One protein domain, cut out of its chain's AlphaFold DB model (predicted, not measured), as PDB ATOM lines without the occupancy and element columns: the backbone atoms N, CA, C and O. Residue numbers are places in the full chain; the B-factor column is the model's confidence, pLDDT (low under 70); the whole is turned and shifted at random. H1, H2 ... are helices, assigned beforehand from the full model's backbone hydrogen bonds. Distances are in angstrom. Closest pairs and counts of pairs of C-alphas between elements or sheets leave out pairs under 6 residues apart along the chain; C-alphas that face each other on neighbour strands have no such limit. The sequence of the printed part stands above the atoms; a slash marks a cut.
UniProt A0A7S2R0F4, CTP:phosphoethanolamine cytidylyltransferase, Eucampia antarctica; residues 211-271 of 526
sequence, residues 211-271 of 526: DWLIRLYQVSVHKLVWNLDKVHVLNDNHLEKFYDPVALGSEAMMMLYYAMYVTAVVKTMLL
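Overview. This is residues 211 to 271 of the 526 residues of the protein "CTP:phosphoethanolamine cytidylyltransferase" of Eucampia antarctica (UniProt A0A7S2R0F4). H1 and the shorter H2 make a helical hairpin, from which the long helix H3 leads away crosswise, its residues 252 to 269 sticking out as an arm. The printed part has 61 residues and three named helices, H1, H2, H3, no named strand: all helix. It is only just loose, close to extended (radius of gyration of the C-alphas 15.6 A), spanning 45 by 30 by 17 A.

Along the chain. Find C-alpha 211 at (33.352, 28.936, -26.521); there H1, residues 211 to 229, begins its 25.2 A. H2 is residues 236 to 243. H3, residues 245 to 269, runs 36.0 A to C-alpha 269 at (5.613, -3.157, -37.808).

Arrangement. In the hairpin, H1 touches H2 with residues 218 to 225 alone, opposite ways at a shallow tilt of 28 degrees; the closest C-alphas, His 222 and Tyr 243, are 6.8 A apart. With residues 247 to 248 alone, H3 only just touches H2, only at the corner, with 3 pairs of C-alphas within 8 A, Phe 242 and Leu 248 closest at 6.2 A. Every O i to N i+4 pair is within hydrogen-bond range in H3, 13 of 15 in H1, 2 of 4 in H2.

Size, cuts and confidence. The farthest C-alphas, Lys 230 and Leu 271, are 46.0 A apart. The printed part has no cut. Residues 232 to 241 have pLDDT under 70.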
ATOM      1  N   ASP A 211      32.414  28.552 -25.462       85.12
ATOM      2  CA  ASP A 211      33.352  28.936 -26.521       85.12
ATOM      3  C   ASP A 211      34.228  27.780 -26.998       85.12
ATOM      4  O   ASP A 211      34.542  27.693 -28.183       85.12
ATOM      5  N   TRP A 212      34.614  26.862 -26.107       84.31
ATOM      6  CA  TRP A 212      35.406  25.697 -26.505       84.31
ATOM      7  C   TRP A 212      34.625  24.788 -27.464       84.31
ATOM      8  O   TRP A 212      35.211  24.263 -28.408       84.31
ATOM      9  N   LEU A 213      33.314  24.622 -27.249       81.62
ATOM     10  CA  LEU A 213      32.456  23.778 -28.078       81.62
ATOM     11  C   LEU A 213      32.280  24.422 -29.454       81.62
ATOM     12  O   LEU A 213      32.399  23.744 -30.471       81.62
ATOM     13  N   ILE A 214      32.090  25.744 -29.480       81.25
ATOM     14  CA  ILE A 214      32.016  26.537 -30.712       81.25
ATOM     15  C   ILE A 214      33.347  26.471 -31.476       81.25
ATOM     16  O   ILE A 214      33.349  26.263 -32.684       81.25
ATOM     17  N   ARG A 215      34.493  26.569 -30.794       82.69
ATOM     18  CA  ARG A 215      35.815  26.417 -31.427       82.69
ATOM     19  C   ARG A 215      36.042  25.004 -31.955       82.69
ATOM     20  O   ARG A 215      36.539  24.846 -33.064       82.69
ATOM     21  N   LEU A 216      35.673  23.974 -31.192       83.06
ATOM     22  CA  LEU A 216      35.773  22.583 -31.638       83.06
ATOM     23  C   LEU A 216      34.918  22.354 -32.890       83.06
ATOM     24  O   LEU A 216      35.381  21.740 -33.853       83.06
ATOM     25  N   TYR A 217      33.700  22.891 -32.894       81.88
ATOM     26  CA  TYR A 217      32.808  22.902 -34.045       81.88
ATOM     27  C   TYR A 217      33.450  23.595 -35.253       81.88
ATOM     28  O   TYR A 217      33.550  23.003 -36.327       81.88
ATOM     29  N   GLN A 218      33.973  24.807 -35.062       78.75
ATOM     30  CA  GLN A 218      34.657  25.568 -36.107       78.75
ATOM     31  C   GLN A 218      35.899  24.847 -36.638       78.75
ATOM     32  O   GLN A 218      36.185  24.927 -37.817       78.75
ATOM     33  N   VAL A 219      36.656  24.107 -35.832       82.62
ATOM     34  CA  VAL A 219      37.840  23.390 -36.345       82.62
ATOM     35  C   VAL A 219      37.454  22.114 -37.099       82.62
ATOM     36  O   VAL A 219      38.137  21.726 -38.048       82.62
ATOM     37  N   SER A 220      36.374  21.450 -36.685       82.81
ATOM     38  CA  SER A 220      35.949  20.163 -37.244       82.81
ATOM     39  C   SER A 220      34.999  20.327 -38.433       82.81
ATOM     40  O   SER A 220      35.346  19.964 -39.557       82.81
ATOM     41  N   VAL A 221      33.818  20.898 -38.197       76.06
ATOM     42  CA  VAL A 221      32.729  20.999 -39.173       76.06
ATOM     43  C   VAL A 221      33.062  22.011 -40.258       76.06
ATOM     44  O   VAL A 221      32.935  21.675 -41.428       76.06
ATOM     45  N   HIS A 222      33.590  23.192 -39.918       72.88
ATOM     46  CA  HIS A 222      34.001  24.176 -40.931       72.88
ATOM     47  C   HIS A 222      35.053  23.592 -41.883       72.88
ATOM     48  O   HIS A 222      34.971  23.776 -43.090       72.88
ATOM     49  N   LYS A 223      36.033  22.843 -41.357       77.25
ATOM     50  CA  LYS A 223      37.083  22.218 -42.172       77.25
ATOM     51  C   LYS A 223      36.527  21.113 -43.069       77.25
ATOM     52  O   LYS A 223      36.962  20.978 -44.210       77.25
ATOM     53  N   LEU A 224      35.570  20.331 -42.569       76.31
ATOM     54  CA  LEU A 224      34.858  19.326 -43.356       76.31
ATOM     55  C   LEU A 224      34.027  19.975 -44.472       76.31
ATOM     56  O   LEU A 224      34.131  19.561 -45.621       76.31
ATOM     57  N   VAL A 225      33.253  21.006 -44.141       73.94
ATOM     58  CA  VAL A 225      32.385  21.741 -45.071       73.94
ATOM     59  C   VAL A 225      33.215  22.451 -46.134       73.94
ATOM     60  O   VAL A 225      32.932  22.290 -47.311       73.94
ATOM     61  N   TRP A 226      34.308  23.116 -45.756       71.00
ATOM     62  CA  TRP A 226      35.260  23.718 -46.695       71.00
ATOM     63  C   TRP A 226      35.886  22.688 -47.649       71.00
ATOM     64  O   TRP A 226      36.077  22.961 -48.834       71.00
ATOM     65  N   ASN A 227      36.184  21.477 -47.165       76.88
ATOM     66  CA  ASN A 227      36.670  20.398 -48.029       76.88
ATOM     67  C   ASN A 227      35.590  19.893 -49.002       76.88
ATOM     68  O   ASN A 227      35.929  19.523 -50.122       76.88
ATOM     69  N   LEU A 228      34.319  19.859 -48.590       71.88
ATOM     70  CA  LEU A 228      33.193  19.440 -49.435       71.88
ATOM     71  C   LEU A 228      32.800  20.513 -50.462       71.88
ATOM     72  O   LEU A 228      32.491  20.181 -51.605       71.88
ATOM     73  N   ASP A 229      32.875  21.786 -50.079       70.44
ATOM     74  CA  ASP A 229      32.649  22.951 -50.940       70.44
ATOM     75  C   ASP A 229      33.641  22.984 -52.117       70.44
ATOM     76  O   ASP A 229      33.264  23.133 -53.280       70.44
ATOM     77  N   LYS A 230      34.913  22.658 -51.853       70.94
ATOM     78  CA  LYS A 230      35.932  22.486 -52.903       70.94
ATOM     79  C   LYS A 230      35.582  21.449 -53.970       70.94
ATOM     80  O   LYS A 230      36.102  21.538 -55.079       70.94
ATOM     81  N   VAL A 231      34.727  20.478 -53.655       73.38
ATOM     82  CA  VAL A 231      34.287  19.424 -54.584       73.38
ATOM     83  C   VAL A 231      32.993  19.831 -55.326       73.38
ATOM     84  O   VAL A 231      32.458  19.040 -56.093       73.38
ATOM     85  N   HIS A 232      32.504  21.071 -55.151       63.72
ATOM     86  CA  HIS A 232      31.278  21.622 -55.768       63.72
ATOM     87  C   HIS A 232      30.022  20.775 -55.486       63.72
ATOM     88  O   HIS A 232      29.139  20.630 -56.329       63.72
ATOM     89  N   VAL A 233      29.943  20.181 -54.292       61.41
ATOM     90  CA  VAL A 233      28.821  19.307 -53.901       61.41
ATOM     91  C   VAL A 233      27.682  20.090 -53.228       61.41
ATOM     92  O   VAL A 233      26.572  19.576 -53.114       61.41
ATOM     93  N   LEU A 234      27.926  21.324 -52.772       60.91
ATOM     94  CA  LEU A 234      27.008  22.071 -51.906       60.91
ATOM     95  C   LEU A 234      26.488  23.347 -52.589       60.91
ATOM     96  O   LEU A 234      27.222  24.029 -53.288       60.91
ATOM     97  N   ASN A 235      25.203  23.640 -52.382       62.88
ATOM     98  CA  ASN A 235      24.514  24.832 -52.889       62.88
ATOM     99  C   ASN A 235      24.641  25.985 -51.867       62.88
ATOM    100  O   ASN A 235      24.580  25.716 -50.663       62.88
ATOM    101  N   ASP A 236      24.737  27.243 -52.314       64.81
ATOM    102  CA  ASP A 236      25.070  28.417 -51.471       64.81
ATOM    103  C   ASP A 236      24.175  28.574 -50.224       64.81
ATOM    104  O   ASP A 236      24.661  28.833 -49.122       64.81
ATOM    105  N   ASN A 237      22.871  28.299 -50.341       61.50
ATOM    106  CA  ASN A 237      21.913  28.405 -49.226       61.50
ATOM    107  C   ASN A 237      22.129  27.373 -48.100       61.50
ATOM    108  O   ASN A 237      21.644  27.559 -46.985       61.50
ATOM    109  N   HIS A 238      22.810  26.255 -48.372       62.59
ATOM    110  CA  HIS A 238      23.118  25.256 -47.345       62.59
ATOM    111  C   HIS A 238      24.388  25.610 -46.566       62.59
ATOM    112  O   HIS A 238      24.496  25.244 -45.397       62.59
ATOM    113  N   LEU A 239      25.320  26.344 -47.181       64.75
ATOM    114  CA  LEU A 239      26.605  26.711 -46.586       64.75
ATOM    115  C   LEU A 239      26.444  27.631 -45.371       64.75
ATOM    116  O   LEU A 239      27.071  27.371 -44.347       64.75
ATOM    117  N   GLU A 240      25.557  28.631 -45.424       64.50
ATOM    118  CA  GLU A 240      25.315  29.541 -44.289       64.50
ATOM    119  C   GLU A 240      24.888  28.802 -43.013       64.50
ATOM    120  O   GLU A 240      25.369  29.106 -41.921       64.50
ATOM    121  N   LYS A 241      24.059  27.760 -43.145       65.19
ATOM    122  CA  LYS A 241      23.597  26.957 -42.003       65.19
ATOM    123  C   LYS A 241      24.710  26.145 -41.349       65.19
ATOM    124  O   LYS A 241      24.708  25.970 -40.136       65.19
ATOM    125  N   PHE A 242      25.680  25.674 -42.134       70.00
ATOM    126  CA  PHE A 242      26.850  24.971 -41.608       70.00
ATOM    127  C   PHE A 242      27.822  25.896 -40.867       70.00
ATOM    128  O   PHE A 242      28.713  25.412 -40.167       70.00
ATOM    129  N   TYR A 243      27.671  27.215 -40.971       70.00
ATOM    130  CA  TYR A 243      28.490  28.163 -40.220       70.00
ATOM    131  C   TYR A 243      27.852  28.604 -38.892       70.00
ATOM    132  O   TYR A 243      28.587  29.070 -38.019       70.00
ATOM    133  N   ASP A 244      26.550  28.366 -38.680       77.88
ATOM    134  CA  ASP A 244      25.866  28.589 -37.398       77.88
ATOM    135  C   ASP A 244      25.765  27.286 -36.561       77.88
ATOM    136  O   ASP A 244      24.976  26.391 -36.881       77.88
ATOM    137  N   PRO A 245      26.521  27.162 -35.450       76.75
ATOM    138  CA  PRO A 245      26.504  25.966 -34.606       76.75
ATOM    139  C   PRO A 245      25.149  25.706 -33.931       76.75
ATOM    140  O   PRO A 245      24.823  24.552 -33.646       76.75
ATOM    141  N   VAL A 246      24.357  26.748 -33.655       78.88
ATOM    142  CA  VAL A 246      23.058  26.604 -32.982       78.88
ATOM    143  C   VAL A 246      22.017  26.075 -33.963       78.88
ATOM    144  O   VAL A 246      21.289  25.132 -33.635       78.88
ATOM    145  N   ALA A 247      21.985  26.625 -35.180       79.50
ATOM    146  CA  ALA A 247      21.115  26.144 -36.247       79.50
ATOM    147  C   ALA A 247      21.429  24.688 -36.621       79.50
ATOM    148  O   ALA A 247      20.514  23.861 -36.652       79.50
ATOM    149  N   LEU A 248      22.712  24.336 -36.803       81.75
ATOM    150  CA  LEU A 248      23.089  22.953 -37.104       81.75
ATOM    151  C   LEU A 248      22.723  21.999 -35.957       81.75
ATOM    152  O   LEU A 248      22.236  20.896 -36.203       81.75
ATOM    153  N   GLY A 249      22.923  22.414 -34.702       83.25
ATOM    154  CA  GLY A 249      22.524  21.623 -33.537       83.25
ATOM    155  C   GLY A 249      21.021  21.327 -33.515       83.25
ATOM    156  O   GLY A 249      20.620  20.191 -33.255       83.25
ATOM    157  N   SER A 250      20.192  22.322 -33.843       86.69
ATOM    158  CA  SER A 250      18.737  22.164 -33.956       86.69
ATOM    159  C   SER A 250      18.346  21.196 -35.080       86.69
ATOM    160  O   SER A 250      17.596  20.243 -34.848       86.69
ATOM    161  N   GLU A 251      18.928  21.358 -36.273       87.38
ATOM    162  CA  GLU A 251      18.684  20.455 -37.406       87.38
ATOM    163  C   GLU A 251      19.150  19.022 -37.114       87.38
ATOM    164  O   GLU A 251      18.453  18.064 -37.451       87.38
ATOM    165  N   ALA A 252      20.279  18.847 -36.425       88.81
ATOM    166  CA  ALA A 252      20.778  17.535 -36.025       88.81
ATOM    167  C   ALA A 252      19.817  16.816 -35.064       88.81
ATOM    168  O   ALA A 252      19.552  15.625 -35.247       88.81
ATOM    169  N   MET A 253      19.255  17.524 -34.075       92.50
ATOM    170  CA  MET A 253      18.259  16.947 -33.159       92.50
ATOM    171  C   MET A 253      16.967  16.577 -33.887       92.50
ATOM    172  O   MET A 253      16.406  15.506 -33.646       92.50
ATOM    173  N   MET A 254      16.528  17.419 -34.822       93.69
ATOM    174  CA  MET A 254      15.379  17.136 -35.676       93.69
ATOM    175  C   MET A 254      15.614  15.889 -36.550       93.69
ATOM    176  O   MET A 254      14.769  14.993 -36.593       93.69
ATOM    177  N   MET A 255      16.771  15.779 -37.213       93.19
ATOM    178  CA  MET A 255      17.128  14.601 -38.013       93.19
ATOM    179  C   MET A 255      17.199  13.331 -37.163       93.19
ATOM    180  O   MET A 255      16.688  12.286 -37.572       93.19
ATOM    181  N   LEU A 256      17.789  13.415 -35.965       94.88
ATOM    182  CA  LEU A 256      17.853  12.299 -35.027       94.88
ATOM    183  C   LEU A 256      16.450  11.838 -34.615       94.88
ATOM    184  O   LEU A 256      16.188  10.635 -34.602       94.88
ATOM    185  N   TYR A 257      15.538  12.773 -34.331       96.88
ATOM    186  CA  TYR A 257      14.140  12.459 -34.047       96.88
ATOM    187  C   TYR A 257      13.488  11.692 -35.202       96.88
ATOM    188  O   TYR A 257      12.969  10.601 -34.973       96.88
ATOM    189  N   TYR A 258      13.562  12.196 -36.440       96.62
ATOM    190  CA  TYR A 258      12.949  11.521 -37.590       96.62
ATOM    191  C   TYR A 258      13.558  10.135 -37.842       96.62
ATOM    192  O   TYR A 258      12.821   9.170 -38.054       96.62
ATOM    193  N   ALA A 259      14.884   9.997 -37.749       96.75
ATOM    194  CA  ALA A 259      15.561   8.710 -37.899       96.75
ATOM    195  C   ALA A 259      15.108   7.694 -36.835       96.75
ATOM    196  O   ALA A 259      14.816   6.530 -37.140       96.75
ATOM    197  N   MET A 260      14.997   8.136 -35.580       96.94
ATOM    198  CA  MET A 260      14.534   7.293 -34.481       96.94
ATOM    199  C   MET A 260      13.040   6.984 -34.569       96.94
ATOM    200  O   MET A 260      12.639   5.863 -34.254       96.94
ATOM    201  N   TYR A 261      12.228   7.919 -35.058       97.12
ATOM    202  CA  TYR A 261      10.801   7.720 -35.284       97.12
ATOM    203  C   TYR A 261      10.560   6.656 -36.359       97.12
ATOM    204  O   TYR A 261       9.844   5.684 -36.117       97.12
ATOM    205  N   VAL A 262      11.237   6.763 -37.509       96.88
ATOM    206  CA  VAL A 262      11.185   5.743 -38.569       96.88
ATOM    207  C   VAL A 262      11.622   4.384 -38.023       96.88
ATOM    208  O   VAL A 262      10.943   3.380 -38.240       96.88
ATOM    209  N   THR A 263      12.706   4.343 -37.245       96.75
ATOM    210  CA  THR A 263      13.170   3.106 -36.601       96.75
ATOM    211  C   THR A 263      12.109   2.514 -35.669       96.75
ATOM    212  O   THR A 263      11.872   1.304 -35.702       96.75
ATOM    213  N   ALA A 264      11.438   3.342 -34.863       97.06
ATOM    214  CA  ALA A 264      10.365   2.921 -33.964       97.06
ATOM    215  C   ALA A 264       9.159   2.352 -34.720       97.06
ATOM    216  O   ALA A 264       8.667   1.279 -34.357       97.06
ATOM    217  N   VAL A 265       8.731   3.006 -35.803       96.94
ATOM    218  CA  VAL A 265       7.635   2.528 -36.658       96.94
ATOM    219  C   VAL A 265       8.002   1.195 -37.305       96.94
ATOM    220  O   VAL A 265       7.253   0.229 -37.178       96.94
ATOM    221  N   VAL A 266       9.183   1.091 -37.921       96.00
ATOM    222  CA  VAL A 266       9.647  -0.152 -38.558       96.00
ATOM    223  C   VAL A 266       9.714  -1.291 -37.540       96.00
ATOM    224  O   VAL A 266       9.183  -2.373 -37.786       96.00
ATOM    225  N   LYS A 267      10.310  -1.068 -36.363       94.50
ATOM    226  CA  LYS A 267      10.383  -2.090 -35.305       94.50
ATOM    227  C   LYS A 267       9.004  -2.511 -34.802       94.50
ATOM    228  O   LYS A 267       8.803  -3.697 -34.548       94.50
ATOM    229  N   THR A 268       8.066  -1.573 -34.704       95.56
ATOM    230  CA  THR A 268       6.673  -1.855 -34.339       95.56
ATOM    231  C   THR A 268       5.988  -2.711 -35.404       95.56
ATOM    232  O   THR A 268       5.368  -3.721 -35.077       95.56
ATOM    233  N   MET A 269       6.161  -2.381 -36.687       93.25
ATOM    234  CA  MET A 269       5.613  -3.157 -37.808       93.25
ATOM    235  C   MET A 269       6.166  -4.583 -37.877       93.25
ATOM    236  O   MET A 269       5.439  -5.511 -38.237       93.25
ATOM    237  N   LEU A 270       7.436  -4.766 -37.501       92.75
ATOM    238  CA  LEU A 270       8.128  -6.058 -37.482       92.75
ATOM    239  C   LEU A 270       7.735  -6.961 -36.299       92.75
ATOM    240  O   LEU A 270       8.244  -8.082 -36.193       92.75
ATOM    241  N   LEU A 271       6.841  -6.525 -35.404       90.75
ATOM    242  CA  LEU A 271       6.279  -7.405 -34.380       90.75
ATOM    243  C   LEU A 271       5.567  -8.605 -35.033       90.75
ATOM    244  O   LEU A 271       4.782  -8.463 -35.973       90.75
TER     245      LEU A 271